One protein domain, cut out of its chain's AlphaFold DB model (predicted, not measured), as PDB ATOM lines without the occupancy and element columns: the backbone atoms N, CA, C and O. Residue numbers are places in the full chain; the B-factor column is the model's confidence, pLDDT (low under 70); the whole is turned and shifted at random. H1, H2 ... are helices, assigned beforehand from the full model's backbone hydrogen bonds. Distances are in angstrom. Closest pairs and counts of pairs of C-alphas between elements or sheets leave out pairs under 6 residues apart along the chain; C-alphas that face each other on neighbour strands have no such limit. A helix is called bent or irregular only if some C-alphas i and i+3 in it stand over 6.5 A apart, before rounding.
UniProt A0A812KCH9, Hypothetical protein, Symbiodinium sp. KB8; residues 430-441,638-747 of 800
ATOM      1  N   CYS A 430     -46.001  46.445 -20.080       78.56
ATOM      2  CA  CYS A 430     -45.187  46.130 -21.260       78.56
ATOM      3  C   CYS A 430     -43.703  46.496 -21.069       78.56
ATOM      4  O   CYS A 430     -42.818  45.737 -21.460       78.56
ATOM      5  N   LEU A 431     -43.408  47.655 -20.465       79.44
ATOM      6  CA  LEU A 431     -42.031  48.076 -20.203       79.44
ATOM      7  C   LEU A 431     -41.378  47.337 -19.031       79.44
ATOM      8  O   LEU A 431     -40.167  47.149 -19.087       79.44
ATOM      9  N   ALA A 432     -42.137  46.895 -18.023       82.31
ATOM     10  CA  ALA A 432     -41.623  46.121 -16.889       82.31
ATOM     11  C   ALA A 432     -41.039  44.760 -17.314       82.31
ATOM     12  O   ALA A 432     -40.114  44.259 -16.684       82.31
ATOM     13  N   ARG A 433     -41.525  44.192 -18.428       81.12
ATOM     14  CA  ARG A 433     -40.989  42.957 -19.029       81.12
ATOM     15  C   ARG A 433     -39.708  43.178 -19.839       81.12
ATOM     16  O   ARG A 433     -38.920  42.251 -20.032       81.12
ATOM     17  N   ARG A 434     -39.483  44.399 -20.341       82.88
ATOM     18  CA  ARG A 434     -38.389  44.711 -21.278       82.88
ATOM     19  C   ARG A 434     -36.983  44.371 -20.766       82.88
ATOM     20  O   ARG A 434     -36.201  43.884 -21.584       82.88
ATOM     21  N   PRO A 435     -36.636  44.583 -19.482       79.94
ATOM     22  CA  PRO A 435     -35.351  44.155 -18.936       79.94
ATOM     23  C   PRO A 435     -35.080  42.651 -19.071       79.94
ATOM     24  O   PRO A 435     -33.920  42.285 -19.209       79.94
ATOM     25  N   ASN A 436     -36.109  41.795 -19.072       82.25
ATOM     26  CA  ASN A 436     -35.942  40.338 -19.080       82.25
ATOM     27  C   ASN A 436     -35.545  39.823 -20.468       82.25
ATOM     28  O   ASN A 436     -34.507  39.188 -20.608       82.25
ATOM     29  N   ILE A 437     -36.306  40.170 -21.516       83.50
ATOM     30  CA  ILE A 437     -35.957  39.812 -22.910       83.50
ATOM     31  C   ILE A 437     -34.612  40.414 -23.331       83.50
ATOM     32  O   ILE A 437     -33.896  39.802 -24.112       83.50
ATOM     33  N   LEU A 438     -34.254  41.601 -22.823       85.31
ATOM     34  CA  LEU A 438     -32.946  42.211 -23.089       85.31
ATOM     35  C   LEU A 438     -31.798  41.643 -22.242       85.31
ATOM     36  O   LEU A 438     -30.651  41.967 -22.525       85.31
ATOM     37  N   TYR A 439     -32.087  40.849 -21.211       84.38
ATOM     38  CA  TYR A 439     -31.080  40.135 -20.422       84.38
ATOM     39  C   TYR A 439     -30.794  38.730 -20.969       84.38
ATOM     40  O   TYR A 439     -29.766  38.146 -20.646       84.38
ATOM     41  N   ILE A 440     -31.689  38.191 -21.798       88.00
ATOM     42  CA  ILE A 440     -31.482  36.924 -22.493       88.00
ATOM     43  C   ILE A 440     -30.793  37.242 -23.823       88.00
ATOM     44  O   ILE A 440     -31.432  37.705 -24.776       88.00
ATOM     45  N   ASP A 441     -29.476  37.045 -23.857       88.25
ATOM     46  CA  ASP A 441     -28.633  37.395 -24.999       88.25
ATOM     47  C   ASP A 441     -29.123  36.752 -26.304       88.25
ATOM     48  O   ASP A 441     -29.600  35.621 -26.344       88.25
ATOM     49  N   ASP A 638     -29.716  25.208 -25.923       85.81
ATOM     50  CA  ASP A 638     -30.398  25.936 -24.851       85.81
ATOM     51  C   ASP A 638     -31.383  27.008 -25.351       85.81
ATOM     52  O   ASP A 638     -31.960  27.750 -24.554       85.81
ATOM     53  N   PHE A 639     -31.651  27.109 -26.658       88.06
ATOM     54  CA  PHE A 639     -32.567  28.143 -27.161       88.06
ATOM     55  C   PHE A 639     -34.003  27.966 -26.636       88.06
ATOM     56  O   PHE A 639     -34.711  28.938 -26.375       88.06
ATOM     57  N   HIS A 640     -34.437  26.724 -26.402       86.75
ATOM     58  CA  HIS A 640     -35.723  26.448 -25.756       86.75
ATOM     59  C   HIS A 640     -35.743  26.909 -24.284       86.75
ATOM     60  O   HIS A 640     -36.720  27.510 -23.838       86.75
ATOM     61  N   VAL A 641     -34.628  26.738 -23.568       87.31
ATOM     62  CA  VAL A 641     -34.397  27.231 -22.201       87.31
ATOM     63  C   VAL A 641     -34.493  28.767 -22.160       87.31
ATOM     64  O   VAL A 641     -35.137  29.334 -21.276       87.31
ATOM     65  N   MET A 642     -33.943  29.462 -23.165       90.19
ATOM     66  CA  MET A 642     -34.095  30.918 -23.338       90.19
ATOM     67  C   MET A 642     -35.558  31.355 -23.541       90.19
ATOM     68  O   MET A 642     -35.980  32.374 -22.990       90.19
ATOM     69  N   LEU A 643     -36.350  30.594 -24.302       89.88
ATOM     70  CA  LEU A 643     -37.778  30.873 -24.504       89.88
ATOM     71  C   LEU A 643     -38.593  30.662 -23.218       89.88
ATOM     72  O   LEU A 643     -39.429  31.506 -22.891       89.88
ATOM     73  N   PHE A 644     -38.322  29.598 -22.455       88.62
ATOM     74  CA  PHE A 644     -38.961  29.380 -21.153       88.62
ATOM     75  C   PHE A 644     -38.622  30.501 -20.156       88.62
ATOM     76  O   PHE A 644     -39.538  31.071 -19.559       88.62
ATOM     77  N   LYS A 645     -37.346  30.916 -20.056       89.06
ATOM     78  CA  LYS A 645     -36.909  32.088 -19.261       89.06
ATOM     79  C   LYS A 645     -37.736  33.337 -19.576       89.06
ATOM     80  O   LYS A 645     -38.148  34.067 -18.669       89.06
ATOM     81  N   ALA A 646     -37.995  33.583 -20.858       89.19
ATOM     82  CA  ALA A 646     -38.775  34.724 -21.317       89.19
ATOM     83  C   ALA A 646     -40.272  34.627 -20.981       89.19
ATOM     84  O   ALA A 646     -40.859  35.625 -20.566       89.19
ATOM     85  N   LEU A 647     -40.886  33.452 -21.153       87.44
ATOM     86  CA  LEU A 647     -42.313  33.239 -20.895       87.44
ATOM     87  C   LEU A 647     -42.637  33.263 -19.395       87.44
ATOM     88  O   LEU A 647     -43.508  34.026 -18.976       87.44
ATOM     89  N   ILE A 648     -41.897  32.506 -18.581       86.31
ATOM     90  CA  ILE A 648     -42.121  32.403 -17.128       86.31
ATOM     91  C   ILE A 648     -41.934  33.770 -16.463       86.31
ATOM     92  O   ILE A 648     -42.805  34.243 -15.736       86.31
ATOM     93  N   SER A 649     -40.846  34.480 -16.785       85.12
ATOM     94  CA  SER A 649     -40.588  35.810 -16.210       85.12
ATOM     95  C   SER A 649     -41.542  36.913 -16.701       85.12
ATOM     96  O   SER A 649     -41.503  38.029 -16.176       85.12
ATOM     97  N   ALA A 650     -42.408  36.625 -17.681       86.94
ATOM     98  CA  ALA A 650     -43.476  37.515 -18.135       86.94
ATOM     99  C   ALA A 650     -44.867  37.148 -17.577       86.94
ATOM    100  O   ALA A 650     -45.760  37.996 -17.627       86.94
ATOM    101  N   GLN A 651     -45.063  35.943 -17.025       86.12
ATOM    102  CA  GLN A 651     -46.379  35.395 -16.666       86.12
ATOM    103  C   GLN A 651     -47.198  36.259 -15.679       86.12
ATOM    104  O   GLN A 651     -48.365  36.516 -15.980       86.12
ATOM    105  N   PRO A 652     -46.655  36.812 -14.576       88.44
ATOM    106  CA  PRO A 652     -47.429  37.702 -13.696       88.44
ATOM    107  C   PRO A 652     -47.928  38.955 -14.420       88.44
ATOM    108  O   PRO A 652     -49.080  39.379 -14.307       88.44
ATOM    109  N   LEU A 653     -47.062  39.516 -15.267       86.88
ATOM    110  CA  LEU A 653     -47.382  40.668 -16.100       86.88
ATOM    111  C   LEU A 653     -48.332  40.301 -17.254       86.88
ATOM    112  O   LEU A 653     -48.898  41.209 -17.863       86.88
ATOM    113  N   ARG A 654     -48.504  39.014 -17.599       82.69
ATOM    114  CA  ARG A 654     -49.522  38.508 -18.544       82.69
ATOM    115  C   ARG A 654     -50.896  38.612 -17.940       82.69
ATOM    116  O   ARG A 654     -51.716  39.336 -18.496       82.69
ATOM    117  N   GLN A 655     -51.092  38.009 -16.770       83.94
ATOM    118  CA  GLN A 655     -52.376  38.071 -16.087       83.94
ATOM    119  C   GLN A 655     -52.797  39.531 -15.874       83.94
ATOM    120  O   GLN A 655     -53.913  39.896 -16.219       83.94
ATOM    121  N   LEU A 656     -51.875  40.412 -15.462       85.50
ATOM    122  CA  LEU A 656     -52.138  41.852 -15.372       85.50
ATOM    123  C   LEU A 656     -52.622  42.479 -16.700       85.50
ATOM    124  O   LEU A 656     -53.546  43.294 -16.699       85.50
ATOM    125  N   MET A 657     -52.002  42.146 -17.836       81.44
ATOM    126  CA  MET A 657     -52.388  42.681 -19.152       81.44
ATOM    127  C   MET A 657     -53.718  42.112 -19.666       81.44
ATOM    128  O   MET A 657     -54.468  42.843 -20.331       81.44
ATOM    129  N   ASP A 658     -54.024  40.861 -19.331       81.81
ATOM    130  CA  ASP A 658     -55.304  40.215 -19.613       81.81
ATOM    131  C   ASP A 658     -56.417  40.822 -18.748       81.81
ATOM    132  O   ASP A 658     -57.458  41.202 -19.284       81.81
ATOM    133  N   ASP A 659     -56.170  41.068 -17.457       83.06
ATOM    134  CA  ASP A 659     -57.109  41.745 -16.554       83.06
ATOM    135  C   ASP A 659     -57.418  43.179 -17.031       83.06
ATOM    136  O   ASP A 659     -58.578  43.596 -17.065       83.06
ATOM    137  N   ILE A 660     -56.401  43.939 -17.468       81.06
ATOM    138  CA  ILE A 660     -56.593  45.268 -18.081       81.06
ATOM    139  C   ILE A 660     -57.473  45.151 -19.337       81.06
ATOM    140  O   ILE A 660     -58.397  45.939 -19.536       81.06
ATOM    141  N   SER A 661     -57.209  44.156 -20.188       78.81
ATOM    142  CA  SER A 661     -57.946  43.947 -21.441       78.81
ATOM    143  C   SER A 661     -59.381  43.451 -21.212       78.81
ATOM    144  O   SER A 661     -60.281  43.808 -21.979       78.81
ATOM    145  N   LEU A 662     -59.627  42.711 -20.129       80.25
ATOM    146  CA  LEU A 662     -60.961  42.353 -19.657       80.25
ATOM    147  C   LEU A 662     -61.748  43.603 -19.254       80.25
ATOM    148  O   LEU A 662     -62.902  43.735 -19.657       80.25
ATOM    149  N   VAL A 663     -61.143  44.555 -18.536       80.44
ATOM    150  CA  VAL A 663     -61.836  45.807 -18.186       80.44
ATOM    151  C   VAL A 663     -62.158  46.648 -19.420       80.44
ATOM    152  O   VAL A 663     -63.281  47.140 -19.521       80.44
ATOM    153  N   GLU A 664     -61.251  46.759 -20.398       75.56
ATOM    154  CA  GLU A 664     -61.587  47.391 -21.688       75.56
ATOM    155  C   GLU A 664     -62.774  46.686 -22.370       75.56
ATOM    156  O   GLU A 664     -63.696  47.336 -22.861       75.56
ATOM    157  N   THR A 665     -62.795  45.352 -22.342       76.88
ATOM    158  CA  THR A 665     -63.887  44.549 -22.914       76.88
ATOM    159  C   THR A 665     -65.214  44.806 -22.195       76.88
ATOM    160  O   THR A 665     -66.234  45.007 -22.852       76.88
ATOM    161  N   LEU A 666     -65.219  44.861 -20.859       79.12
ATOM    162  CA  LEU A 666     -66.406  45.200 -20.066       79.12
ATOM    163  C   LEU A 666     -66.920  46.609 -20.394       79.12
ATOM    164  O   LEU A 666     -68.125  46.775 -20.570       79.12
ATOM    165  N   ARG A 667     -66.032  47.602 -20.567       72.25
ATOM    166  CA  ARG A 667     -66.417  48.963 -20.987       72.25
ATOM    167  C   ARG A 667     -67.084  48.976 -22.361       72.25
ATOM    168  O   ARG A 667     -68.171  49.533 -22.488       72.25
ATOM    169  N   VAL A 668     -66.491  48.314 -23.364       73.56
ATOM    170  CA  VAL A 668     -67.100  48.165 -24.703       73.56
ATOM    171  C   VAL A 668     -68.505  47.560 -24.586       73.56
ATOM    172  O   VAL A 668     -69.450  48.080 -25.174       73.56
ATOM    173  N   ARG A 669     -68.670  46.494 -23.790       78.00
ATOM    174  CA  ARG A 669     -69.965  45.820 -23.593       78.00
ATOM    175  C   ARG A 669     -70.997  46.697 -22.882       78.00
ATOM    176  O   ARG A 669     -72.155  46.701 -23.291       78.00
ATOM    177  N   PHE A 670     -70.602  47.456 -21.863       76.88
ATOM    178  CA  PHE A 670     -71.494  48.378 -21.151       76.88
ATOM    179  C   PHE A 670     -71.989  49.503 -22.066       76.88
ATOM    180  O   PHE A 670     -73.182  49.796 -22.086       76.88
ATOM    181  N   LEU A 671     -71.104  50.064 -22.894       67.31
ATOM    182  CA  LEU A 671     -71.458  51.093 -23.876       67.31
ATOM    183  C   LEU A 671     -72.381  50.549 -24.980       67.31
ATOM    184  O   LEU A 671     -73.350  51.210 -25.347       67.31
ATOM    185  N   LEU A 672     -72.144  49.325 -25.468       75.19
ATOM    186  CA  LEU A 672     -73.067  48.644 -26.389       75.19
ATOM    187  C   LEU A 672     -74.448  48.425 -25.743       75.19
ATOM    188  O   LEU A 672     -75.466  48.765 -26.346       75.19
ATOM    189  N   LYS A 673     -74.484  47.969 -24.483       77.25
ATOM    190  CA  LYS A 673     -75.716  47.783 -23.700       77.25
ATOM    191  C   LYS A 673     -76.488  49.094 -23.506       77.25
ATOM    192  O   LYS A 673     -77.704  49.095 -23.674       77.25
ATOM    193  N   GLN A 674     -75.808  50.210 -23.219       71.19
ATOM    194  CA  GLN A 674     -76.429  51.544 -23.150       71.19
ATOM    195  C   GLN A 674     -77.055  51.985 -24.481       71.19
ATOM    196  O   GLN A 674     -78.028  52.733 -24.478       71.19
ATOM    197  N   LYS A 675     -76.547  51.492 -25.616       70.06
ATOM    198  CA  LYS A 675     -77.119  51.730 -26.952       70.06
ATOM    199  C   LYS A 675     -78.176  50.710 -27.380       70.06
ATOM    200  O   LYS A 675     -78.545  50.673 -28.548       70.06
ATOM    201  N   GLY A 676     -78.649  49.863 -26.463       79.75
ATOM    202  CA  GLY A 676     -79.615  48.803 -26.764       79.75
ATOM    203  C   GLY A 676     -79.036  47.621 -27.551       79.75
ATOM    204  O   GLY A 676     -79.766  46.675 -27.840       79.75
ATOM    205  N   VAL A 677     -77.732  47.623 -27.857       79.38
ATOM    206  CA  VAL A 677     -77.062  46.526 -28.563       79.38
ATOM    207  C   VAL A 677     -76.798  45.394 -27.574       79.38
ATOM    208  O   VAL A 677     -75.869  45.442 -26.764       79.38
ATOM    209  N   LYS A 678     -77.645  44.361 -27.625       72.56
ATOM    210  CA  LYS A 678     -77.472  43.131 -26.845       72.56
ATOM    211  C   LYS A 678     -76.451  42.219 -27.525       72.56
ATOM    212  O   LYS A 678     -76.528  41.976 -28.721       72.56
ATOM    213  N   LEU A 679     -75.519  41.685 -26.738       72.88
ATOM    214  CA  LEU A 679     -74.609  40.620 -27.157       72.88
ATOM    215  C   LEU A 679     -75.133  39.305 -26.579       72.88
ATOM    216  O   LEU A 679     -74.924  39.029 -25.399       72.88
ATOM    217  N   GLU A 680     -75.837  38.529 -27.400       58.12
ATOM    218  CA  GLU A 680     -76.681  37.402 -26.962       58.12
ATOM    219  C   GLU A 680     -75.918  36.298 -26.206       58.12
ATOM    220  O   GLU A 680     -76.497  35.630 -25.356       58.12
ATOM    221  N   ASN A 681     -74.603  36.181 -26.425       67.19
ATOM    222  CA  ASN A 681     -73.735  35.158 -25.827       67.19
ATOM    223  C   ASN A 681     -72.806  35.691 -24.706       67.19
ATOM    224  O   ASN A 681     -71.769  35.093 -24.417       67.19
ATOM    225  N   SER A 682     -73.103  36.848 -24.096       63.00
ATOM    226  CA  SER A 682     -72.237  37.482 -23.083       63.00
ATOM    227  C   SER A 682     -72.762  37.351 -21.645       63.00
ATOM    228  O   SER A 682     -73.475  38.230 -21.165       63.00
ATOM    229  N   ASN A 683     -72.247  36.372 -20.895       68.44
ATOM    230  CA  ASN A 683     -72.515  36.213 -19.452       68.44
ATOM    231  C   ASN A 683     -71.739  37.190 -18.537       68.44
ATOM    232  O   ASN A 683     -71.849  37.112 -17.317       68.44
ATOM    233  N   ALA A 684     -70.915  38.086 -19.088       70.50
ATOM    234  CA  ALA A 684     -70.107  39.005 -18.284       70.50
ATOM    235  C   ALA A 684     -70.936  40.205 -17.796       70.50
ATOM    236  O   ALA A 684     -71.516  40.918 -18.620       70.50
ATOM    237  N   ASP A 685     -70.933  40.471 -16.484       79.75
ATOM    238  CA  ASP A 685     -71.595  41.650 -15.915       79.75
ATOM    239  C   ASP A 685     -70.874  42.947 -16.313       79.75
ATOM    240  O   ASP A 685     -69.961  43.429 -15.645       79.75
ATOM    241  N   ALA A 686     -71.293  43.528 -17.429       81.25
ATOM    242  CA  ALA A 686     -70.880  44.854 -17.853       81.25
ATOM    243  C   ALA A 686     -71.776  45.922 -17.198       81.25
ATOM    244  O   ALA A 686     -72.539  46.603 -17.885       81.25
ATOM    245  N   SER A 687     -71.733  46.028 -15.867       80.75
ATOM    246  CA  SER A 687     -72.373  47.097 -15.091       80.75
ATOM    247  C   SER A 687     -71.404  48.261 -14.838       80.75
ATOM    248  O   SER A 687     -70.182  48.084 -14.804       80.75
ATOM    249  N   ALA A 688     -71.944  49.469 -14.632       73.75
ATOM    250  CA  ALA A 688     -71.144  50.641 -14.261       73.75
ATOM    251  C   ALA A 688     -70.378  50.409 -12.946       73.75
ATOM    252  O   ALA A 688     -69.226  50.825 -12.813       73.75
ATOM    253  N   GLU A 689     -71.005  49.706 -12.000       78.56
ATOM    254  CA  GLU A 689     -70.419  49.336 -10.717       78.56
ATOM    255  C   GLU A 689     -69.268  48.335 -10.878       78.56
ATOM    256  O   GLU A 689     -68.169  48.608 -10.402       78.56
ATOM    257  N   ASN A 690     -69.447  47.230 -11.614       81.56
ATOM    258  CA  ASN A 690     -68.363  46.267 -11.831       81.56
ATOM    259  C   ASN A 690     -67.177  46.911 -12.571       81.56
ATOM    260  O   ASN A 690     -66.026  46.721 -12.184       81.56
ATOM    261  N   ILE A 691     -67.432  47.757 -13.578       78.75
ATOM    262  CA  ILE A 691     -66.376  48.530 -14.254       78.75
ATOM    263  C   ILE A 691     -65.662  49.469 -13.270       78.75
ATOM    264  O   ILE A 691     -64.432  49.542 -13.281       78.75
ATOM    265  N   ARG A 692     -66.402  50.182 -12.410       75.75
ATOM    266  CA  ARG A 692     -65.847  51.074 -11.377       75.75
ATOM    267  C   ARG A 692     -64.972  50.295 -10.391       75.75
ATOM    268  O   ARG A 692     -63.847  50.724 -10.134       75.75
ATOM    269  N   ASN A 693     -65.451  49.151  -9.908       79.12
ATOM    270  CA  ASN A 693     -64.761  48.294  -8.946       79.12
ATOM    271  C   ASN A 693     -63.501  47.676  -9.563       79.12
ATOM    272  O   ASN A 693     -62.416  47.858  -9.023       79.12
ATOM    273  N   LYS A 694     -63.596  47.048 -10.743       81.94
ATOM    274  CA  LYS A 694     -62.433  46.480 -11.448       81.94
ATOM    275  C   LYS A 694     -61.368  47.529 -11.753       81.94
ATOM    276  O   LYS A 694     -60.190  47.261 -11.553       81.94
ATOM    277  N   ASN A 695     -61.763  48.727 -12.188       75.19
ATOM    278  CA  ASN A 695     -60.828  49.838 -12.365       75.19
ATOM    279  C   ASN A 695     -60.144  50.245 -11.050       75.19
ATOM    280  O   ASN A 695     -58.947  50.527 -11.051       75.19
ATOM    281  N   TRP A 696     -60.883  50.291  -9.935       76.75
ATOM    282  CA  TRP A 696     -60.340  50.701  -8.639       76.75
ATOM    283  C   TRP A 696     -59.169  49.823  -8.186       76.75
ATOM    284  O   TRP A 696     -58.167  50.380  -7.753       76.75
ATOM    285  N   VAL A 697     -59.230  48.502  -8.399       79.06
ATOM    286  CA  VAL A 697     -58.137  47.554  -8.078       79.06
ATOM    287  C   VAL A 697     -56.818  47.912  -8.796       79.06
ATOM    288  O   VAL A 697     -55.728  47.692  -8.266       79.06
ATOM    289  N   PHE A 698     -56.876  48.510  -9.993       75.88
ATOM    290  CA  PHE A 698     -55.676  49.008 -10.682       75.88
ATOM    291  C   PHE A 698     -55.187  50.352 -10.125       75.88
ATOM    292  O   PHE A 698     -53.981  50.564 -10.023       75.88
ATOM    293  N   TYR A 699     -56.100  51.260  -9.764       69.94
ATOM    294  CA  TYR A 699     -55.756  52.597  -9.260       69.94
ATOM    295  C   TYR A 699     -55.301  52.612  -7.794       69.94
ATOM    296  O   TYR A 699     -54.473  53.444  -7.431       69.94
ATOM    297  N   SER A 700     -55.802  51.696  -6.964       68.81
ATOM    298  CA  SER A 700     -55.391  51.519  -5.564       68.81
ATOM    299  C   SER A 700     -53.969  50.963  -5.421       68.81
ATOM    300  O   SER A 700     -53.401  50.992  -4.331       68.81
ATOM    301  N   GLY A 701     -53.395  50.435  -6.508       72.56
ATOM    302  CA  GLY A 701     -52.148  49.674  -6.487       72.56
ATOM    303  C   GLY A 701     -52.313  48.223  -6.038       72.56
ATOM    304  O   GLY A 701     -51.333  47.484  -6.041       72.56
ATOM    305  N   GLU A 702     -53.530  47.794  -5.702       81.94
ATOM    306  CA  GLU A 702     -53.844  46.437  -5.248       81.94
ATOM    307  C   GLU A 702     -53.456  45.396  -6.299       81.94
ATOM    308  O   GLU A 702     -52.665  44.506  -6.001       81.94
ATOM    309  N   ARG A 703     -53.867  45.556  -7.567       84.62
ATOM    310  CA  ARG A 703     -53.483  44.583  -8.606       84.62
ATOM    311  C   ARG A 703     -51.980  44.587  -8.887       84.62
ATOM    312  O   ARG A 703     -51.418  43.547  -9.232       84.62
ATOM    313  N   ALA A 704     -51.317  45.733  -8.721       81.50
ATOM    314  CA  ALA A 704     -49.864  45.819  -8.830       81.50
ATOM    315  C   ALA A 704     -49.169  45.079  -7.675       81.50
ATOM    316  O   ALA A 704     -48.165  44.421  -7.920       81.50
ATOM    317  N   LEU A 705     -49.720  45.125  -6.454       82.94
ATOM    318  CA  LEU A 705     -49.261  44.313  -5.326       82.94
ATOM    319  C   LEU A 705     -49.474  42.822  -5.594       82.94
ATOM    320  O   LEU A 705     -48.526  42.059  -5.447       82.94
ATOM    321  N   THR A 706     -50.654  42.421  -6.080       88.69
ATOM    322  CA  THR A 706     -50.906  41.031  -6.488       88.69
ATOM    323  C   THR A 706     -49.909  40.582  -7.552       88.69
ATOM    324  O   THR A 706     -49.327  39.525  -7.416       88.69
ATOM    325  N   THR A 707     -49.577  41.422  -8.541       87.31
ATOM    326  CA  THR A 707     -48.548  41.080  -9.546       87.31
ATOM    327  C   THR A 707     -47.162  40.836  -8.916       87.31
ATOM    328  O   THR A 707     -46.381  40.046  -9.437       87.31
ATOM    329  N   LEU A 708     -46.827  41.493  -7.797       85.75
ATOM    330  CA  LEU A 708     -45.589  41.237  -7.041       85.75
ATOM    331  C   LEU A 708     -45.682  39.968  -6.171       85.75
ATOM    332  O   LEU A 708     -44.673  39.291  -5.979       85.75
ATOM    333  N   GLN A 709     -46.877  39.629  -5.680       88.00
ATOM    334  CA  GLN A 709     -47.161  38.355  -5.010       88.00
ATOM    335  C   GLN A 709     -47.054  37.192  -6.006       88.00
ATOM    336  O   GLN A 709     -46.270  36.285  -5.759       88.00
ATOM    337  N   ASP A 710     -47.673  37.302  -7.184       88.25
ATOM    338  CA  ASP A 710     -47.557  36.375  -8.318       88.25
ATOM    339  C   ASP A 710     -46.064  36.106  -8.681       88.25
ATOM    340  O   ASP A 710     -45.659  34.970  -8.927       88.25
ATOM    341  N   PHE A 711     -45.197  37.136  -8.670       84.25
ATOM    342  CA  PHE A 711     -43.738  36.969  -8.847       84.25
ATOM    343  C   PHE A 711     -43.048  36.243  -7.682       84.25
ATOM    344  O   PHE A 711     -42.056  35.545  -7.898       84.25
ATOM    345  N   THR A 712     -43.540  36.425  -6.458       82.00
ATOM    346  CA  THR A 712     -43.013  35.771  -5.251       82.00
ATOM    347  C   THR A 712     -43.421  34.297  -5.216       82.00
ATOM    348  O   THR A 712     -42.596  33.448  -4.897       82.00
ATOM    349  N   GLU A 713     -44.646  33.970  -5.623       85.88
ATOM    350  CA  GLU A 713     -45.128  32.591  -5.763       85.88
ATOM    351  C   GLU A 713     -44.310  31.823  -6.810       85.88
ATOM    352  O   GLU A 713     -43.807  30.743  -6.510       85.88
ATOM    353  N   LEU A 714     -44.034  32.416  -7.979       82.44
ATOM    354  CA  LEU A 714     -43.135  31.813  -8.978       82.44
ATOM    355  C   LEU A 714     -41.702  31.579  -8.469       82.44
ATOM    356  O   LEU A 714     -41.036  30.655  -8.931       82.44
ATOM    357  N   LEU A 715     -41.213  32.397  -7.529       76.62
ATOM    358  CA  LEU A 715     -39.921  32.173  -6.871       76.62
ATOM    359  C   LEU A 715     -39.968  31.010  -5.869       76.62
ATOM    360  O   LEU A 715     -38.965  30.319  -5.714       76.62
ATOM    361  N   LEU A 716     -41.108  30.785  -5.212       79.12
ATOM    362  CA  LEU A 716     -41.321  29.666  -4.285       79.12
ATOM    363  C   LEU A 716     -41.563  28.338  -5.022       79.12
ATOM    364  O   LEU A 716     -41.140  27.294  -4.540       79.12
ATOM    365  N   MET A 717     -42.176  28.374  -6.209       80.75
ATOM    366  CA  MET A 717     -42.420  27.204  -7.072       80.75
ATOM    367  C   MET A 717     -41.220  26.826  -7.963       80.75
ATOM    368  O   MET A 717     -41.352  26.027  -8.892       80.75
ATOM    369  N   ALA A 718     -40.039  27.405  -7.730       73.50
ATOM    370  CA  ALA A 718     -38.908  27.273  -8.645       73.50
ATOM    371  C   ALA A 718     -38.414  25.828  -8.842       73.50
ATOM    372  O   ALA A 718     -37.955  25.502  -9.936       73.50
ATOM    373  N   ASP A 719     -38.532  24.957  -7.838       75.00
ATOM    374  CA  ASP A 719     -38.140  23.545  -7.955       75.00
ATOM    375  C   ASP A 719     -39.087  22.764  -8.888       75.00
ATOM    376  O   ASP A 719     -38.634  21.969  -9.714       75.00
ATOM    377  N   GLU A 720     -40.394  23.052  -8.846       78.62
ATOM    378  CA  GLU A 720     -41.385  22.480  -9.771       78.62
ATOM    379  C   GLU A 720     -41.134  22.963 -11.206       78.62
ATOM    380  O   GLU A 720     -41.101  22.172 -12.152       78.62
ATOM    381  N   VAL A 721     -40.865  24.264 -11.369       75.81
ATOM    382  CA  VAL A 721     -40.491  24.859 -12.661       75.81
ATOM    383  C   VAL A 721     -39.185  24.253 -13.193       75.81
ATOM    384  O   VAL A 721     -39.091  23.980 -14.395       75.81
ATOM    385  N   THR A 722     -38.207  23.983 -12.319       79.00
ATOM    386  CA  THR A 722     -36.947  23.303 -12.670       79.00
ATOM    387  C   THR A 722     -37.232  21.914 -13.237       79.00
ATOM    388  O   THR A 722     -36.749  21.590 -14.321       79.00
ATOM    389  N   GLY A 723     -38.062  21.117 -12.552       75.19
ATOM    390  CA  GLY A 723     -38.419  19.761 -12.982       75.19
ATOM    391  C   GLY A 723     -39.149  19.702 -14.328       75.19
ATOM    392  O   GLY A 723     -38.966  18.745 -15.077       75.19
ATOM    393  N   LEU A 724     -39.939  20.729 -14.660       73.31
ATOM    394  CA  LEU A 724     -40.699  20.789 -15.913       73.31
ATOM    395  C   LEU A 724     -39.921  21.376 -17.096       73.31
ATOM    396  O   LEU A 724     -40.152  20.974 -18.230       73.31
ATOM    397  N   THR A 725     -39.036  22.347 -16.862       77.00
ATOM    398  CA  THR A 725     -38.429  23.152 -17.946       77.00
ATOM    399  C   THR A 725     -36.909  23.045 -18.043       77.00
ATOM    400  O   THR A 725     -36.317  23.643 -18.940       77.00
ATOM    401  N   GLY A 726     -36.269  22.322 -17.119       77.62
ATOM    402  CA  GLY A 726     -34.811  22.258 -16.990       77.62
ATOM    403  C   GLY A 726     -34.172  23.542 -16.443       77.62
ATOM    404  O   GLY A 726     -32.952  23.624 -16.371       77.62
ATOM    405  N   LEU A 727     -34.971  24.547 -16.067       81.81
ATOM    406  CA  LEU A 727     -34.486  25.846 -15.604       81.81
ATOM    407  C   LEU A 727     -34.123  25.842 -14.130       81.81
ATOM    408  O   LEU A 727     -35.010  25.815 -13.284       81.81
ATOM    409  N   HIS A 728     -32.844  25.992 -13.808       83.50
ATOM    410  CA  HIS A 728     -32.437  26.072 -12.411       83.50
ATOM    411  C   HIS A 728     -32.855  27.407 -11.773       83.50
ATOM    412  O   HIS A 728     -32.776  28.473 -12.392       83.50
ATOM    413  N   PHE A 729     -33.207  27.381 -10.479       79.00
ATOM    414  CA  PHE A 729     -33.526  28.581  -9.688       79.00
ATOM    415  C   PHE A 729     -32.489  29.709  -9.841       79.00
ATOM    416  O   PHE A 729     -32.849  30.880  -9.940       79.00
ATOM    417  N   GLN A 730     -31.205  29.356  -9.929       81.44
ATOM    418  CA  GLN A 730     -30.084  30.289 -10.107       81.44
ATOM    419  C   GLN A 730     -30.181  31.118 -11.401       81.44
ATOM    420  O   GLN A 730     -29.690  32.244 -11.451       81.44
ATOM    421  N   GLU A 731     -30.837  30.589 -12.435       82.38
ATOM    422  CA  GLU A 731     -31.044  31.258 -13.721       82.38
ATOM    423  C   GLU A 731     -32.350  32.065 -13.758       82.38
ATOM    424  O   GLU A 731     -32.425  33.110 -14.410       82.38
ATOM    425  N   LEU A 732     -33.382  31.592 -13.052       79.81
ATOM    426  CA  LEU A 732     -34.688  32.246 -12.941       79.81
ATOM    427  C   LEU A 732     -34.677  33.430 -11.966       79.81
ATOM    428  O   LEU A 732     -35.267  34.473 -12.257       79.81
ATOM    429  N   PHE A 733     -33.986  33.307 -10.832       81.75
ATOM    430  CA  PHE A 733     -33.965  34.317  -9.773       81.75
ATOM    431  C   PHE A 733     -33.537  35.717 -10.265       81.75
ATOM    432  O   PHE A 733     -34.262  36.678  -9.989       81.75
ATOM    433  N   PRO A 734     -32.455  35.892 -11.060       80.81
ATOM    434  CA  PRO A 734     -32.065  37.208 -11.570       80.81
ATOM    435  C   PRO A 734     -33.101  37.831 -12.513       80.81
ATOM    436  O   PRO A 734     -33.244  39.055 -12.537       80.81
ATOM    437  N   LEU A 735     -33.825  37.013 -13.286       83.19
ATOM    438  CA  LEU A 735     -34.892  37.460 -14.185       83.19
ATOM    439  C   LEU A 735     -36.124  37.911 -13.395       83.19
ATOM    440  O   LEU A 735     -36.596  39.032 -13.579       83.19
ATOM    441  N   LEU A 736     -36.610  37.068 -12.481       82.06
ATOM    442  CA  LEU A 736     -37.787  37.349 -11.657       82.06
ATOM    443  C   LEU A 736     -37.550  38.560 -10.739       82.06
ATOM    444  O   LEU A 736     -38.400  39.443 -10.666       82.06
ATOM    445  N   LEU A 737     -36.360  38.695 -10.138       80.19
ATOM    446  CA  LEU A 737     -35.998  39.854  -9.315       80.19
ATOM    447  C   LEU A 737     -35.971  41.170 -10.116       80.19
ATOM    448  O   LEU A 737     -36.428  42.203  -9.622       80.19
ATOM    449  N   ARG A 738     -35.470  41.154 -11.359       80.69
ATOM    450  CA  ARG A 738     -35.505  42.320 -12.266       80.69
ATOM    451  C   ARG A 738     -36.938  42.684 -12.643       80.69
ATOM    452  O   ARG A 738     -37.306  43.855 -12.541       80.69
ATOM    453  N   ALA A 739     -37.738  41.686 -13.018       81.69
ATOM    454  CA  ALA A 739     -39.147  41.839 -13.365       81.69
ATOM    455  C   ALA A 739     -39.943  42.457 -12.207       81.69
ATOM    456  O   ALA A 739     -40.629  43.462 -12.388       81.69
ATOM    457  N   MET A 740     -39.786  41.901 -11.004       80.62
ATOM    458  CA  MET A 740     -40.425  42.350  -9.771       80.62
ATOM    459  C   MET A 740     -39.991  43.775  -9.402       80.62
ATOM    460  O   MET A 740     -40.829  44.613  -9.078       80.62
ATOM    461  N   THR A 741     -38.699  44.095  -9.528       78.50
ATOM    462  CA  THR A 741     -38.159  45.428  -9.215       78.50
ATOM    463  C   THR A 741     -38.674  46.502 -10.179       78.50
ATOM    464  O   THR A 741     -39.098  47.573  -9.735       78.50
ATOM    465  N   ASP A 742     -38.683  46.246 -11.495       80.69
ATOM    466  CA  ASP A 742     -39.208  47.221 -12.464       80.69
ATOM    467  C   ASP A 742     -40.744  47.317 -12.390       80.69
ATOM    468  O   ASP A 742     -41.292  48.412 -12.503       80.69
ATOM    469  N   SER A 743     -41.434  46.213 -12.081       81.62
ATOM    470  CA  SER A 743     -42.877  46.188 -11.784       81.62
ATOM    471  C   SER A 743     -43.228  47.040 -10.564       81.62
ATOM    472  O   SER A 743     -44.109  47.902 -10.636       81.62
ATOM    473  N   HIS A 744     -42.493  46.864  -9.463       80.94
ATOM    474  CA  HIS A 744     -42.645  47.655  -8.246       80.94
ATOM    475  C   HIS A 744     -42.428  49.144  -8.541       80.94
ATOM    476  O   HIS A 744     -43.272  49.971  -8.201       80.94
ATOM    477  N   ARG A 745     -41.342  49.491  -9.246       80.06
ATOM    478  CA  ARG A 745     -41.010  50.877  -9.612       80.06
ATOM    479  C   ARG A 745     -42.068  51.536 -10.502       80.06
ATOM    480  O   ARG A 745     -42.395  52.702 -10.291       80.06
ATOM    481  N   ARG A 746     -42.563  50.825 -11.517       77.44
ATOM    482  CA  ARG A 746     -43.441  51.382 -12.561       77.44
ATOM    483  C   ARG A 746     -44.914  51.420 -12.195       77.44
ATOM    484  O   ARG A 746     -45.634  52.263 -12.724       77.44
ATOM    485  N   MET A 747     -45.358  50.480 -11.368       77.38
ATOM    486  CA  MET A 747     -46.775  50.249 -11.099       77.38
ATOM    487  C   MET A 747     -47.074  50.560  -9.635       77.38
ATOM    488  O   MET A 747     -47.675  51.591  -9.341       77.38
TER     489      MET A 747
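What this domain is: This is residues 430 to 441 and 638 to 747 of the 800 residues of the protein "Hypothetical protein" of Symbiodinium sp. KB8 (UniProt A0A812KCH9). A long helical hairpin extends from a cluster of shorter helices: H3 makes most of the length, H4 folds back along its far half, and the loop of residues 675 to 687 closes the far end. At the other end, H5 and H7 run side by side in opposite directions, with the start of H3 packed on H5, H1 packed on H7, H6 at the corner between H5 and H7, and H2 leading into H3. The printed part has 122 residues, with seven named helices, H1 to H7 in chain order, and no named strand; the class is all helix. It is loose, with a radius of gyration of the C-alphas of 17.9 A, and elongated, spanning 55 by 29 by 24 A.

How they stand to each other: H3, residues 651 to 674, forms a helical hairpin with H4, residues 688 to 699: they touch through residues 663 to 670 of H3 alone, opposite ways at a shallow tilt of 27 degrees, and their closest C-alphas, of Val 663 and Ile 691, are 6.6 A apart. With residues 652 to 656 alone, H3 touches H5, residues 702 to 716; the closest C-alphas, of Pro 652 and Thr 707, are 5.5 A apart. H5 touches H7, residues 729 to 747, opposite ways at a shallow tilt of 7 degrees, with the closest C-alphas, of Ala 704 and Met 747, 5.9 A apart. H7 touches H1, residues 430 to 437, closest at the C-alphas of Ala 432 and Asp 742, 5.2 A. H1 and H3 only just touch, with 3 pairs of C-alphas within 8 A, the closest those of Arg 433 and Leu 653 at 7.4 A. H6, residues 718 to 725, touches residues 729 to 732 of H7 alone at a steep tilt of 69 degrees, only just short of perpendicular; the C-alphas of Ala 718 and Phe 729 are closest, at 5.6 A. H2, residues 639 to 648, is close to but not clearly touching H7, with the closest C-alphas, of Lys 645 and Leu 732, 6.7 A apart. H4 and H7 are apart. Every O i to N i+4 pair is within hydrogen-bond range in H2, H3, H5 and H6, against 7 of 8 in H4, 13 of 15 in H7 and 0 of 4 in H1, where 2 of 5 O i to N i+3 pairs are within range.

Where its parts are: H3 is 34.7 A long, from C-alpha 651 at (-46.379, 35.395, -16.666) to C-alpha 674 at (-76.429, 51.544, -23.150). H7 is 25.4 A, H5 21.0 A, H4 16.3 A, H2 14.5 A, H1 11.3 A and H6 10.2 A. H1 is irregular, but only just: C-alphas 432 and 435 are 6.9 A apart. H7 ends at C-alpha 747, (-46.775, 50.249, -11.099).

The domain as a whole: The C-alphas farthest apart, of Gly 676 and Gln 730, are 55.4 A apart. Residues 442 to 637 are not printed; C-alphas 441 and 638 are 11.6 A apart across this cut. The link H3 to H4 is long, with 13 residues. The mean pLDDT of the printed part is 80.1; residues 671, 680 to 683 and 699 to 700 are under 70.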